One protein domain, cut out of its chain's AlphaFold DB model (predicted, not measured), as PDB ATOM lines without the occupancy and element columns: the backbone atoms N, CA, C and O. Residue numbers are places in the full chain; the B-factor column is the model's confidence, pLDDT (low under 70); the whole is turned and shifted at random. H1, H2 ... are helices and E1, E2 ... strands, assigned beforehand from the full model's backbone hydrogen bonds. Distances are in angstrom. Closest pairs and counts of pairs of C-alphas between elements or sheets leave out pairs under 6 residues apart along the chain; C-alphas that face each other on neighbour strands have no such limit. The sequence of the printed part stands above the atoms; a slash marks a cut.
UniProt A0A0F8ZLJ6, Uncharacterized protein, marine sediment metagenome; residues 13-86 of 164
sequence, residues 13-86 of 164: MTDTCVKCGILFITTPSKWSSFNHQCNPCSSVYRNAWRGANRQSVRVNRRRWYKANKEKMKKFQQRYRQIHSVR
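This is residues 13 to 86 of the 164 residues of an uncharacterized protein of marine sediment metagenome (UniProt A0A0F8ZLJ6). Three helices of equal residue count, H2, H3 and H4, follow one another end to end with a sharp corner at each junction, making a wide, open U with an empty middle. At the free end of H2 is a small head, a two-stranded hairpin of E1 and E2 followed by the single-turn helix H1; at the other end residues 59 to 86, with most of H3 and the whole of H4, stick out free. The printed part has 74 residues, with two named strands and then four named helices in the order E1, E2, H1, H2, H3, H4; the one sheet is antiparallel and the class is mostly helix. The whole is extended, with a radius of gyration of the C-alphas of 17.9 A and spans of 46 by 32 by 23 A.

The sheet pairs E1, residues 13 to 16, with E2, residues 23 to 26, as an antiparallel hairpin with 139 degrees between their directions. N 13 and O 26 are 2.9 A apart and N 24 and O 15 are 2.8 A apart, both within hydrogen-bond range. A tight link joins E2 to H1, residues 28 to 31; the closest C-alphas of E1 and H1 are those of Met 13 and Pro 28, 6.8 A apart. H2, residues 39 to 52, is apart from H1 and from both strands. H3, residues 54 to 67, is close to H2 but not clearly touching, with the closest C-alphas, those of Arg 50 and Val 57, 6.8 A apart. Their lines are about perpendicular at 85 degrees. H4, residues 69 to 82, is close to H3 but not clearly touching, with the closest C-alphas, those of Tyr 65 and Met 72, 7.6 A apart. Their lines are about perpendicular at 80 degrees. H2 and H4 are apart. In H2, H3 and H4 every O i to N i+4 pair is within hydrogen-bond range, while H1 is too short for such a pair.

E1 begins at C-alpha 13, (308.751, 139.926, 238.169), and E2 ends at Thr 26. H2 runs 19.8 A from Asn 39, with its C-alpha at (321.952, 144.498, 233.969), to Ala 52. H3 runs 20.0 A from Arg 54 to Ala 67. H4 runs 19.9 A from Lys 69 to C-alpha 82, (337.196, 126.871, 254.193). H1 measures 5.1 A, E1 10.4 A and E2 9.7 A.

The two C-alphas farthest apart are those of Gly 21 and Val 85, at 47.7 A. The printed part has no cut, and no link is long: those from E2 to H1, H2 to H3 and H3 to H4 are tight, and those from E1 to E2 and H1 to H2 are short. The mean pLDDT of the printed part is 85.7, with residue 28, residues 30 to 34 and residues 84 to 86 under 70.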
ATOM      1  N   MET A  13     309.605 139.012 238.937       77.00
ATOM      2  CA  MET A  13     308.751 139.926 238.169       77.00
ATOM      3  C   MET A  13     309.480 140.296 236.874       77.00
ATOM      4  O   MET A  13     310.710 140.366 236.855       77.00
ATOM      5  N   THR A  14     308.750 140.533 235.791       82.12
ATOM      6  CA  THR A  14     309.317 141.066 234.549       82.12
ATOM      7  C   THR A  14     309.218 142.591 234.535       82.12
ATOM      8  O   THR A  14     308.237 143.162 235.001       82.12
ATOM      9  N   ASP A  15     310.257 143.255 234.035       83.69
ATOM     10  CA  ASP A  15     310.318 144.713 233.901       83.69
ATOM     11  C   ASP A  15     310.940 145.088 232.551       83.69
ATOM     12  O   ASP A  15     311.670 144.296 231.949       83.69
ATOM     13  N   THR A  16     310.647 146.289 232.063       89.12
ATOM     14  CA  THR A  16     311.134 146.784 230.774       89.12
ATOM     15  C   THR A  16     312.259 147.779 230.995       89.12
ATOM     16  O   THR A  16     312.130 148.750 231.734       89.12
ATOM     17  N   CYS A  17     313.397 147.547 230.340       89.19
ATOM     18  CA  CYS A  17     314.547 148.424 230.475       89.19
ATOM     19  C   CYS A  17     314.265 149.810 229.876       89.19
ATOM     20  O   CYS A  17     314.175 149.940 228.660       89.19
ATOM     21  N   VAL A  18     314.290 150.871 230.683       90.31
ATOM     22  CA  VAL A  18     314.103 152.264 230.217       90.31
ATOM     23  C   VAL A  18     315.218 152.770 229.293       90.31
ATOM     24  O   VAL A  18     315.104 153.843 228.710       90.31
ATOM     25  N   LYS A  19     316.332 152.034 229.174       90.19
ATOM     26  CA  LYS A  19     317.464 152.393 228.303       90.19
ATOM     27  C   LYS A  19     317.483 151.661 226.967       90.19
ATOM     28  O   LYS A  19     317.959 152.240 226.002       90.19
ATOM     29  N   CYS A  20     317.036 150.409 226.911       93.06
ATOM     30  CA  CYS A  20     317.101 149.606 225.682       93.06
ATOM     31  C   CYS A  20     315.787 148.911 225.309       93.06
ATOM     32  O   CYS A  20     315.766 148.166 224.339       93.06
ATOM     33  N   GLY A  21     314.716 149.093 226.084       90.62
ATOM     34  CA  GLY A  21     313.392 148.519 225.825       90.62
ATOM     35  C   GLY A  21     313.274 147.009 226.049       90.62
ATOM     36  O   GLY A  21     312.188 146.459 225.920       90.62
ATOM     37  N   ILE A  22     314.362 146.314 226.393       91.69
ATOM     38  CA  ILE A  22     314.335 144.860 226.587       91.69
ATOM     39  C   ILE A  22     313.589 144.502 227.875       91.69
ATOM     40  O   ILE A  22     313.867 145.067 228.936       91.69
ATOM     41  N   LEU A  23     312.714 143.500 227.779       89.62
ATOM     42  CA  LEU A  23     312.094 142.839 228.921       89.62
ATOM     43  C   LEU A  23     313.131 141.994 229.677       89.62
ATOM     44  O   LEU A  23     313.827 141.167 229.087       89.62
ATOM     45  N   PHE A  24     313.242 142.173 230.989       84.69
ATOM     46  CA  PHE A  24     314.172 141.424 231.830       84.69
ATOM     47  C   PHE A  24     313.520 140.988 233.142       84.69
ATOM     48  O   PHE A  24     312.579 141.603 233.633       84.69
ATOM     49  N   ILE A  25     314.041 139.907 233.724       84.06
ATOM     50  CA  ILE A  25     313.551 139.382 235.001       84.06
ATOM     51  C   ILE A  25     314.257 140.115 236.144       84.06
ATOM     52  O   ILE A  25     315.490 140.156 236.211       84.06
ATOM     53  N   THR A  26     313.476 140.658 237.069       78.38
ATOM     54  CA  THR A  26     313.934 141.314 238.293       78.38
ATOM     55  C   THR A  26     313.274 140.699 239.528       78.38
ATOM     56  O   THR A  26     312.326 139.918 239.449       78.38
ATOM     57  N   THR A  27     313.807 141.015 240.705       79.06
ATOM     58  CA  THR A  27     313.185 140.658 241.985       79.06
ATOM     59  C   THR A  27     312.531 141.900 242.588       79.06
ATOM     60  O   THR A  27     313.094 142.985 242.432       79.06
ATOM     61  N   PRO A  28     311.425 141.777 243.346       69.44
ATOM     62  CA  PRO A  28     310.760 142.932 243.963       69.44
ATOM     63  C   PRO A  28     311.706 143.825 244.784       69.44
ATOM     64  O   PRO A  28     311.648 145.044 244.711       69.44
ATOM     65  N   SER A  29     312.678 143.227 245.483       70.06
ATOM     66  CA  SER A  29     313.705 143.957 246.244       70.06
ATOM     67  C   SER A  29     314.671 144.789 245.393       70.06
ATOM     68  O   SER A  29     315.277 145.732 245.892       70.06
ATOM     69  N   LYS A  30     314.862 144.431 244.120       65.94
ATOM     70  CA  LYS A  30     315.722 145.164 243.185       65.94
ATOM     71  C   LYS A  30     314.941 146.178 242.361       65.94
ATOM     72  O   LYS A  30     315.571 147.071 241.814       65.94
ATOM     73  N   TRP A  31     313.616 146.062 242.300       59.62
ATOM     74  CA  TRP A  31     312.745 146.931 241.511       59.62
ATOM     75  C   TRP A  31     312.855 148.407 241.924       59.62
ATOM     76  O   TRP A  31     313.089 149.247 241.070       59.62
ATOM     77  N   SER A  32     312.841 148.725 243.223       58.94
ATOM     78  CA  SER A  32     313.004 150.112 243.703       58.94
ATOM     79  C   SER A  32     314.448 150.632 243.671       58.94
ATOM     80  O   SER A  32     314.685 151.833 243.733       58.94
ATOM     81  N   SER A  33     315.435 149.732 243.616       61.78
ATOM     82  CA  SER A  33     316.864 150.064 243.764       61.78
ATOM     83  C   SER A  33     317.637 150.069 242.443       61.78
ATOM     84  O   SER A  33     318.814 150.436 242.399       61.78
ATOM     85  N   PHE A  34     317.016 149.600 241.367       65.94
ATOM     86  CA  PHE A  34     317.572 149.567 240.025       65.94
ATOM     87  C   PHE A  34     316.708 150.514 239.211       65.94
ATOM     88  O   PHE A  34     315.507 150.311 239.189       65.94
ATOM     89  N   ASN A  35     317.287 151.545 238.595       76.75
ATOM     90  CA  ASN A  35     316.579 152.617 237.872       76.75
ATOM     91  C   ASN A  35     315.828 152.117 236.608       76.75
ATOM     92  O   ASN A  35     316.039 152.659 235.526       76.75
ATOM     93  N   HIS A  36     315.057 151.030 236.716       85.69
ATOM     94  CA  HIS A  36     314.367 150.283 235.666       85.69
ATOM     95  C   HIS A  36     315.251 149.958 234.458       85.69
ATOM     96  O   HIS A  36     314.823 149.995 233.314       85.69
ATOM     97  N   GLN A  37     316.534 149.681 234.686       86.88
ATOM     98  CA  GLN A  37     317.494 149.345 233.630       86.88
ATOM     99  C   GLN A  37     317.770 147.845 233.622       86.88
ATOM    100  O   GLN A  37     317.671 147.207 234.654       86.88
ATOM    101  N   CYS A  38     318.172 147.252 232.500       87.25
ATOM    102  CA  CYS A  38     318.669 145.876 232.492       87.25
ATOM    103  C   CYS A  38     320.111 145.820 233.034       87.25
ATOM    104  O   CYS A  38     320.826 146.827 233.073       87.25
ATOM    105  N   ASN A  39     320.584 144.637 233.449       85.44
ATOM    106  CA  ASN A  39     321.952 144.498 233.969       85.44
ATOM    107  C   ASN A  39     323.046 144.971 232.987       85.44
ATOM    108  O   ASN A  39     323.973 145.635 233.456       85.44
ATOM    109  N   PRO A  40     322.947 144.716 231.665       89.50
ATOM    110  CA  PRO A  40     323.853 145.303 230.678       89.50
ATOM    111  C   PRO A  40     323.898 146.839 230.722       89.50
ATOM    112  O   PRO A  40     324.971 147.401 230.945       89.50
ATOM    113  N   CYS A  41     322.753 147.521 230.610       90.00
ATOM    114  CA  CYS A  41     322.690 148.989 230.626       90.00
ATOM    115  C   CYS A  41     323.218 149.572 231.945       90.00
ATOM    116  O   CYS A  41     324.073 150.460 231.943       90.00
ATOM    117  N   SER A  42     322.812 148.996 233.077       88.56
ATOM    118  CA  SER A  42     323.318 149.387 234.395       88.56
ATOM    119  C   SER A  42     324.814 149.113 234.562       88.56
ATOM    120  O   SER A  42     325.495 149.799 235.324       88.56
ATOM    121  N   SER A  43     325.359 148.086 233.906       89.38
ATOM    122  CA  SER A  43     326.798 147.805 233.907       89.38
ATOM    123  C   SER A  43     327.568 148.914 233.195       89.38
ATOM    124  O   SER A  43     328.498 149.468 233.781       89.38
ATOM    125  N   VAL A  44     327.123 149.301 231.994       90.88
ATOM    126  CA  VAL A  44     327.719 150.395 231.212       90.88
ATOM    127  C   VAL A  44     327.712 151.695 232.014       90.88
ATOM    128  O   VAL A  44     328.770 152.284 232.232       90.88
ATOM    129  N   TYR A  45     326.553 152.082 232.553       89.12
ATOM    130  CA  TYR A  45     326.428 153.274 233.393       89.12
ATOM    131  C   TYR A  45     327.371 153.237 234.607       89.12
ATOM    132  O   TYR A  45     328.137 154.173 234.839       89.12
ATOM    133  N   ARG A  46     327.377 152.132 235.372       89.62
ATOM    134  CA  ARG A  46     328.246 151.992 236.554       89.62
ATOM    135  C   ARG A  46     329.727 152.053 236.189       89.62
ATOM    136  O   ARG A  46     330.507 152.574 236.982       89.62
ATOM    137  N   ASN A  47     330.130 151.520 235.039       91.56
ATOM    138  CA  ASN A  47     331.523 151.556 234.592       91.56
ATOM    139  C   ASN A  47     331.947 152.968 234.193       91.56
ATOM    140  O   ASN A  47     332.982 153.429 234.671       91.56
ATOM    141  N   ALA A  48     331.119 153.677 233.419       92.38
ATOM    142  CA  ALA A  48     331.354 155.077 233.075       92.38
ATOM    143  C   ALA A  48     331.465 155.947 234.338       92.38
ATOM    144  O   ALA A  48     332.449 156.665 234.518       92.38
ATOM    145  N   TRP A  49     330.529 155.791 235.283       93.44
ATOM    146  CA  TRP A  49     330.563 156.511 236.557       93.44
ATOM    147  C   TRP A  49     331.820 156.187 237.376       93.44
ATOM    148  O   TRP A  49     332.472 157.099 237.881       93.44
ATOM    149  N   ARG A  50     332.210 154.906 237.490       91.75
ATOM    150  CA  ARG A  50     333.440 154.502 238.201       91.75
ATOM    151  C   ARG A  50     334.703 155.062 237.546       91.75
ATOM    152  O   ARG A  50     335.644 155.375 238.273       91.75
ATOM    153  N   GLY A  51     334.725 155.155 236.216       92.88
ATOM    154  CA  GLY A  51     335.814 155.758 235.450       92.88
ATOM    155  C   GLY A  51     335.939 157.252 235.737       92.88
ATOM    156  O   GLY A  51     336.991 157.696 236.191       92.88
ATOM    157  N   ALA A  52     334.841 157.997 235.586       94.56
ATOM    158  CA  ALA A  52     334.792 159.435 235.856       94.56
ATOM    159  C   ALA A  52     335.065 159.783 237.335       94.56
ATOM    160  O   ALA A  52     335.668 160.805 237.636       94.56
ATOM    161  N   ASN A  53     334.689 158.907 238.275       95.06
ATOM    162  CA  ASN A  53     334.814 159.137 239.722       95.06
ATOM    163  C   ASN A  53     335.959 158.334 240.363       95.06
ATOM    164  O   ASN A  53     335.904 157.991 241.551       95.06
ATOM    165  N   ARG A  54     337.004 157.994 239.597       91.19
ATOM    166  CA  ARG A  54     338.058 157.052 240.015       91.19
ATOM    167  C   ARG A  54     338.702 157.407 241.359       91.19
ATOM    168  O   ARG A  54     338.912 156.523 242.196       91.19
ATOM    169  N   GLN A  55     339.001 158.687 241.581       94.00
ATOM    170  CA  GLN A  55     339.634 159.162 242.814       94.00
ATOM    171  C   GLN A  55     338.695 159.022 244.017       94.00
ATOM    172  O   GLN A  55     339.070 158.405 245.017       94.00
ATOM    173  N   SER A  56     337.456 159.495 243.893       92.69
ATOM    174  CA  SER A  56     336.429 159.379 244.933       92.69
ATOM    175  C   SER A  56     336.138 157.918 245.280       92.69
ATOM    176  O   SER A  56     336.096 157.553 246.453       92.69
ATOM    177  N   VAL A  57     336.051 157.037 244.276       91.88
ATOM    178  CA  VAL A  57     335.901 155.587 244.483       91.88
ATOM    179  C   VAL A  57     337.082 155.013 245.267       91.88
ATOM    180  O   VAL A  57     336.876 154.210 246.180       91.88
ATOM    181  N   ARG A  58     338.319 155.419 244.956       92.81
ATOM    182  CA  ARG A  58     339.523 154.963 245.671       92.81
ATOM    183  C   ARG A  58     339.526 155.427 247.127       92.81
ATOM    184  O   ARG A  58     339.803 154.615 248.014       92.81
ATOM    185  N   VAL A  59     339.205 156.695 247.381       95.50
ATOM    186  CA  VAL A  59     339.139 157.269 248.736       95.50
ATOM    187  C   VAL A  59     338.045 156.587 249.552       95.50
ATOM    188  O   VAL A  59     338.321 156.096 250.647       95.50
ATOM    189  N   ASN A  60     336.838 156.463 249.001       93.62
ATOM    190  CA  ASN A  60     335.712 155.815 249.672       93.62
ATOM    191  C   ASN A  60     335.999 154.341 249.958       93.62
ATOM    192  O   ASN A  60     335.748 153.870 251.066       93.62
ATOM    193  N   ARG A  61     336.617 153.624 249.010       92.81
ATOM    194  CA  ARG A  61     337.070 152.244 249.223       92.81
ATOM    195  C   ARG A  61     338.065 152.166 250.380       92.81
ATOM    196  O   ARG A  61     337.893 151.329 251.260       92.81
ATOM    197  N   ARG A  62     339.075 153.043 250.421       94.56
ATOM    198  CA  ARG A  62     340.063 153.081 251.514       94.56
ATOM    199  C   ARG A  62     339.398 153.361 252.866       94.56
ATOM    200  O   ARG A  62     339.687 152.655 253.829       94.56
ATOM    201  N   ARG A  63     338.492 154.346 252.932       96.12
ATOM    202  CA  ARG A  63     337.717 154.670 254.144       96.12
ATOM    203  C   ARG A  63     336.900 153.468 254.616       96.12
ATOM    204  O   ARG A  63     337.000 153.087 255.778       96.12
ATOM    205  N   TRP A  64     336.181 152.814 253.703       94.94
ATOM    206  CA  TRP A  64     335.383 151.630 254.014       94.94
ATOM    207  C   TRP A  64     336.243 150.474 254.537       94.94
ATOM    208  O   TRP A  64     335.904 149.896 255.566       94.94
ATOM    209  N   TYR A  65     337.382 150.176 253.897       92.31
ATOM    210  CA  TYR A  65     338.310 149.141 254.372       92.31
ATOM    211  C   TYR A  65     338.851 149.441 255.771       92.31
ATOM    212  O   TYR A  65     338.929 148.528 256.591       92.31
ATOM    213  N   LYS A  66     339.203 150.703 256.060       94.62
ATOM    214  CA  LYS A  66     339.682 151.112 257.388       94.62
ATOM    215  C   LYS A  66     338.594 150.914 258.447       94.62
ATOM    216  O   LYS A  66     338.860 150.285 259.464       94.62
ATOM    217  N   ALA A  67     337.374 151.374 258.171       95.94
ATOM    218  CA  ALA A  67     336.231 151.229 259.076       95.94
ATOM    219  C   ALA A  67     335.783 149.766 259.260       95.94
ATOM    220  O   ALA A  67     335.274 149.400 260.311       95.94
ATOM    221  N   ASN A  68     335.995 148.905 258.259       95.81
ATOM    222  CA  ASN A  68     335.550 147.507 258.264       95.81
ATOM    223  C   ASN A  68     336.706 146.505 258.442       95.81
ATOM    224  O   ASN A  68     336.560 145.332 258.093       95.81
ATOM    225  N   LYS A  69     337.857 146.938 258.975       94.44
ATOM    226  CA  LYS A  69     339.079 146.120 259.076       94.44
ATOM    227  C   LYS A  69     338.832 144.771 259.761       94.44
ATOM    228  O   LYS A  69     339.215 143.736 259.224       94.44
ATOM    229  N   GLU A  70     338.139 144.768 260.897       94.00
ATOM    230  CA  GLU A  70     337.851 143.542 261.657       94.00
ATOM    231  C   GLU A  70     336.878 142.609 260.928       94.00
ATOM    232  O   GLU A  70     337.083 141.395 260.877       94.00
ATOM    233  N   LYS A  71     335.864 143.167 260.255       93.19
ATOM    234  CA  LYS A  71     334.961 142.396 259.388       93.19
ATOM    235  C   LYS A  71     335.731 141.717 258.252       93.19
ATOM    236  O   LYS A  71     335.476 140.553 257.944       93.19
ATOM    237  N   MET A  72     336.693 142.420 257.652       92.12
ATOM    238  CA  MET A  72     337.545 141.869 256.594       92.12
ATOM    239  C   MET A  72     338.483 140.782 257.115       92.12
ATOM    240  O   MET A  72     338.626 139.755 256.456       92.12
ATOM    241  N   LYS A  73     339.058 140.947 258.310       93.88
ATOM    242  CA  LYS A  73     339.861 139.896 258.953       93.88
ATOM    243  C   LYS A  73     339.044 138.633 259.215       93.88
ATOM    244  O   LYS A  73     339.483 137.556 258.827       93.88
ATOM    245  N   LYS A  74     337.843 138.751 259.795       93.81
ATOM    246  CA  LYS A  74     336.944 137.603 260.030       93.81
ATOM    247  C   LYS A  74     336.579 136.891 258.728       93.81
ATOM    248  O   LYS A  74     336.605 135.665 258.662       93.81
ATOM    249  N   PHE A  75     336.291 137.650 257.668       88.88
ATOM    250  CA  PHE A  75     336.051 137.080 256.342       88.88
ATOM    251  C   PHE A  75     337.280 136.330 255.814       88.88
ATOM    252  O   PHE A  75     337.152 135.195 255.368       88.88
ATOM    253  N   GLN A  76     338.472 136.930 255.896       87.19
ATOM    254  CA  GLN A  76     339.719 136.288 255.475       87.19
ATOM    255  C   GLN A  76     340.022 135.034 256.293       87.19
ATOM    256  O   GLN A  76     340.430 134.034 255.716       87.19
ATOM    257  N   GLN A  77     339.797 135.054 257.606       88.69
ATOM    258  CA  GLN A  77     339.960 133.893 258.473       88.69
ATOM    259  C   GLN A  77     339.012 132.769 258.056       88.69
ATOM    260  O   GLN A  77     339.462 131.651 257.845       88.69
ATOM    261  N   ARG A  78     337.725 133.068 257.843       88.06
ATOM    262  CA  ARG A  78     336.745 132.084 257.369       88.06
ATOM    263  C   ARG A  78     337.103 131.545 255.987       88.06
ATOM    264  O   ARG A  78     337.030 130.343 255.765       88.06
ATOM    265  N   TYR A  79     337.513 132.413 255.063       83.62
ATOM    266  CA  TYR A  79     337.971 131.997 253.739       83.62
ATOM    267  C   TYR A  79     339.178 131.068 253.859       83.62
ATOM    268  O   TYR A  79     339.178 129.990 253.280       83.62
ATOM    269  N   ARG A  80     340.161 131.436 254.687       83.56
ATOM    270  CA  ARG A  80     341.308 130.590 255.004       83.56
ATOM    271  C   ARG A  80     340.920 129.312 255.721       83.56
ATOM    272  O   ARG A  80     341.660 128.384 255.549       83.56
ATOM    273  N   GLN A  81     339.846 129.226 256.501       81.75
ATOM    274  CA  GLN A  81     339.402 127.976 257.145       81.75
ATOM    275  C   GLN A  81     338.640 127.054 256.186       81.75
ATOM    276  O   GLN A  81     338.682 125.838 256.318       81.75
ATOM    277  N   ILE A  82     337.909 127.629 255.230       77.69
ATOM    278  CA  ILE A  82     337.196 126.871 254.193       77.69
ATOM    279  C   ILE A  82     338.178 126.403 253.111       77.69
ATOM    280  O   ILE A  82     338.020 125.326 252.544       77.69
ATOM    281  N   HIS A  83     339.200 127.214 252.837       75.62
ATOM    282  CA  HIS A  83     340.222 126.991 251.817       75.62
ATOM    283  C   HIS A  83     341.631 126.791 252.426       75.62
ATOM    284  O   HIS A  83     342.625 127.035 251.747       75.62
ATOM    285  N   SER A  84     341.730 126.377 253.700       60.97
ATOM    286  CA  SER A  84     342.991 126.116 254.451       60.97
ATOM    287  C   SER A  84     343.695 124.878 253.960       60.97
ATOM    288  O   SER A  84     344.912 124.756 254.088       60.97
ATOM    289  N   VAL A  85     342.926 123.961 253.384       56.75
ATOM    290  CA  VAL A  85     343.486 122.913 252.559       56.75
ATOM    291  C   VAL A  85     344.052 123.631 251.346       56.75
ATOM    292  O   VAL A  85     343.304 124.070 250.469       56.75
ATOM    293  N   ARG A  86     345.379 123.804 251.330       51.84
ATOM    294  CA  ARG A  86     346.125 124.160 250.120       51.84
ATOM    295  C   ARG A  86     345.485 123.331 249.003       51.84
ATOM    296  O   ARG A  86     345.431 122.110 249.184       51.84
TER     297      ARG A  86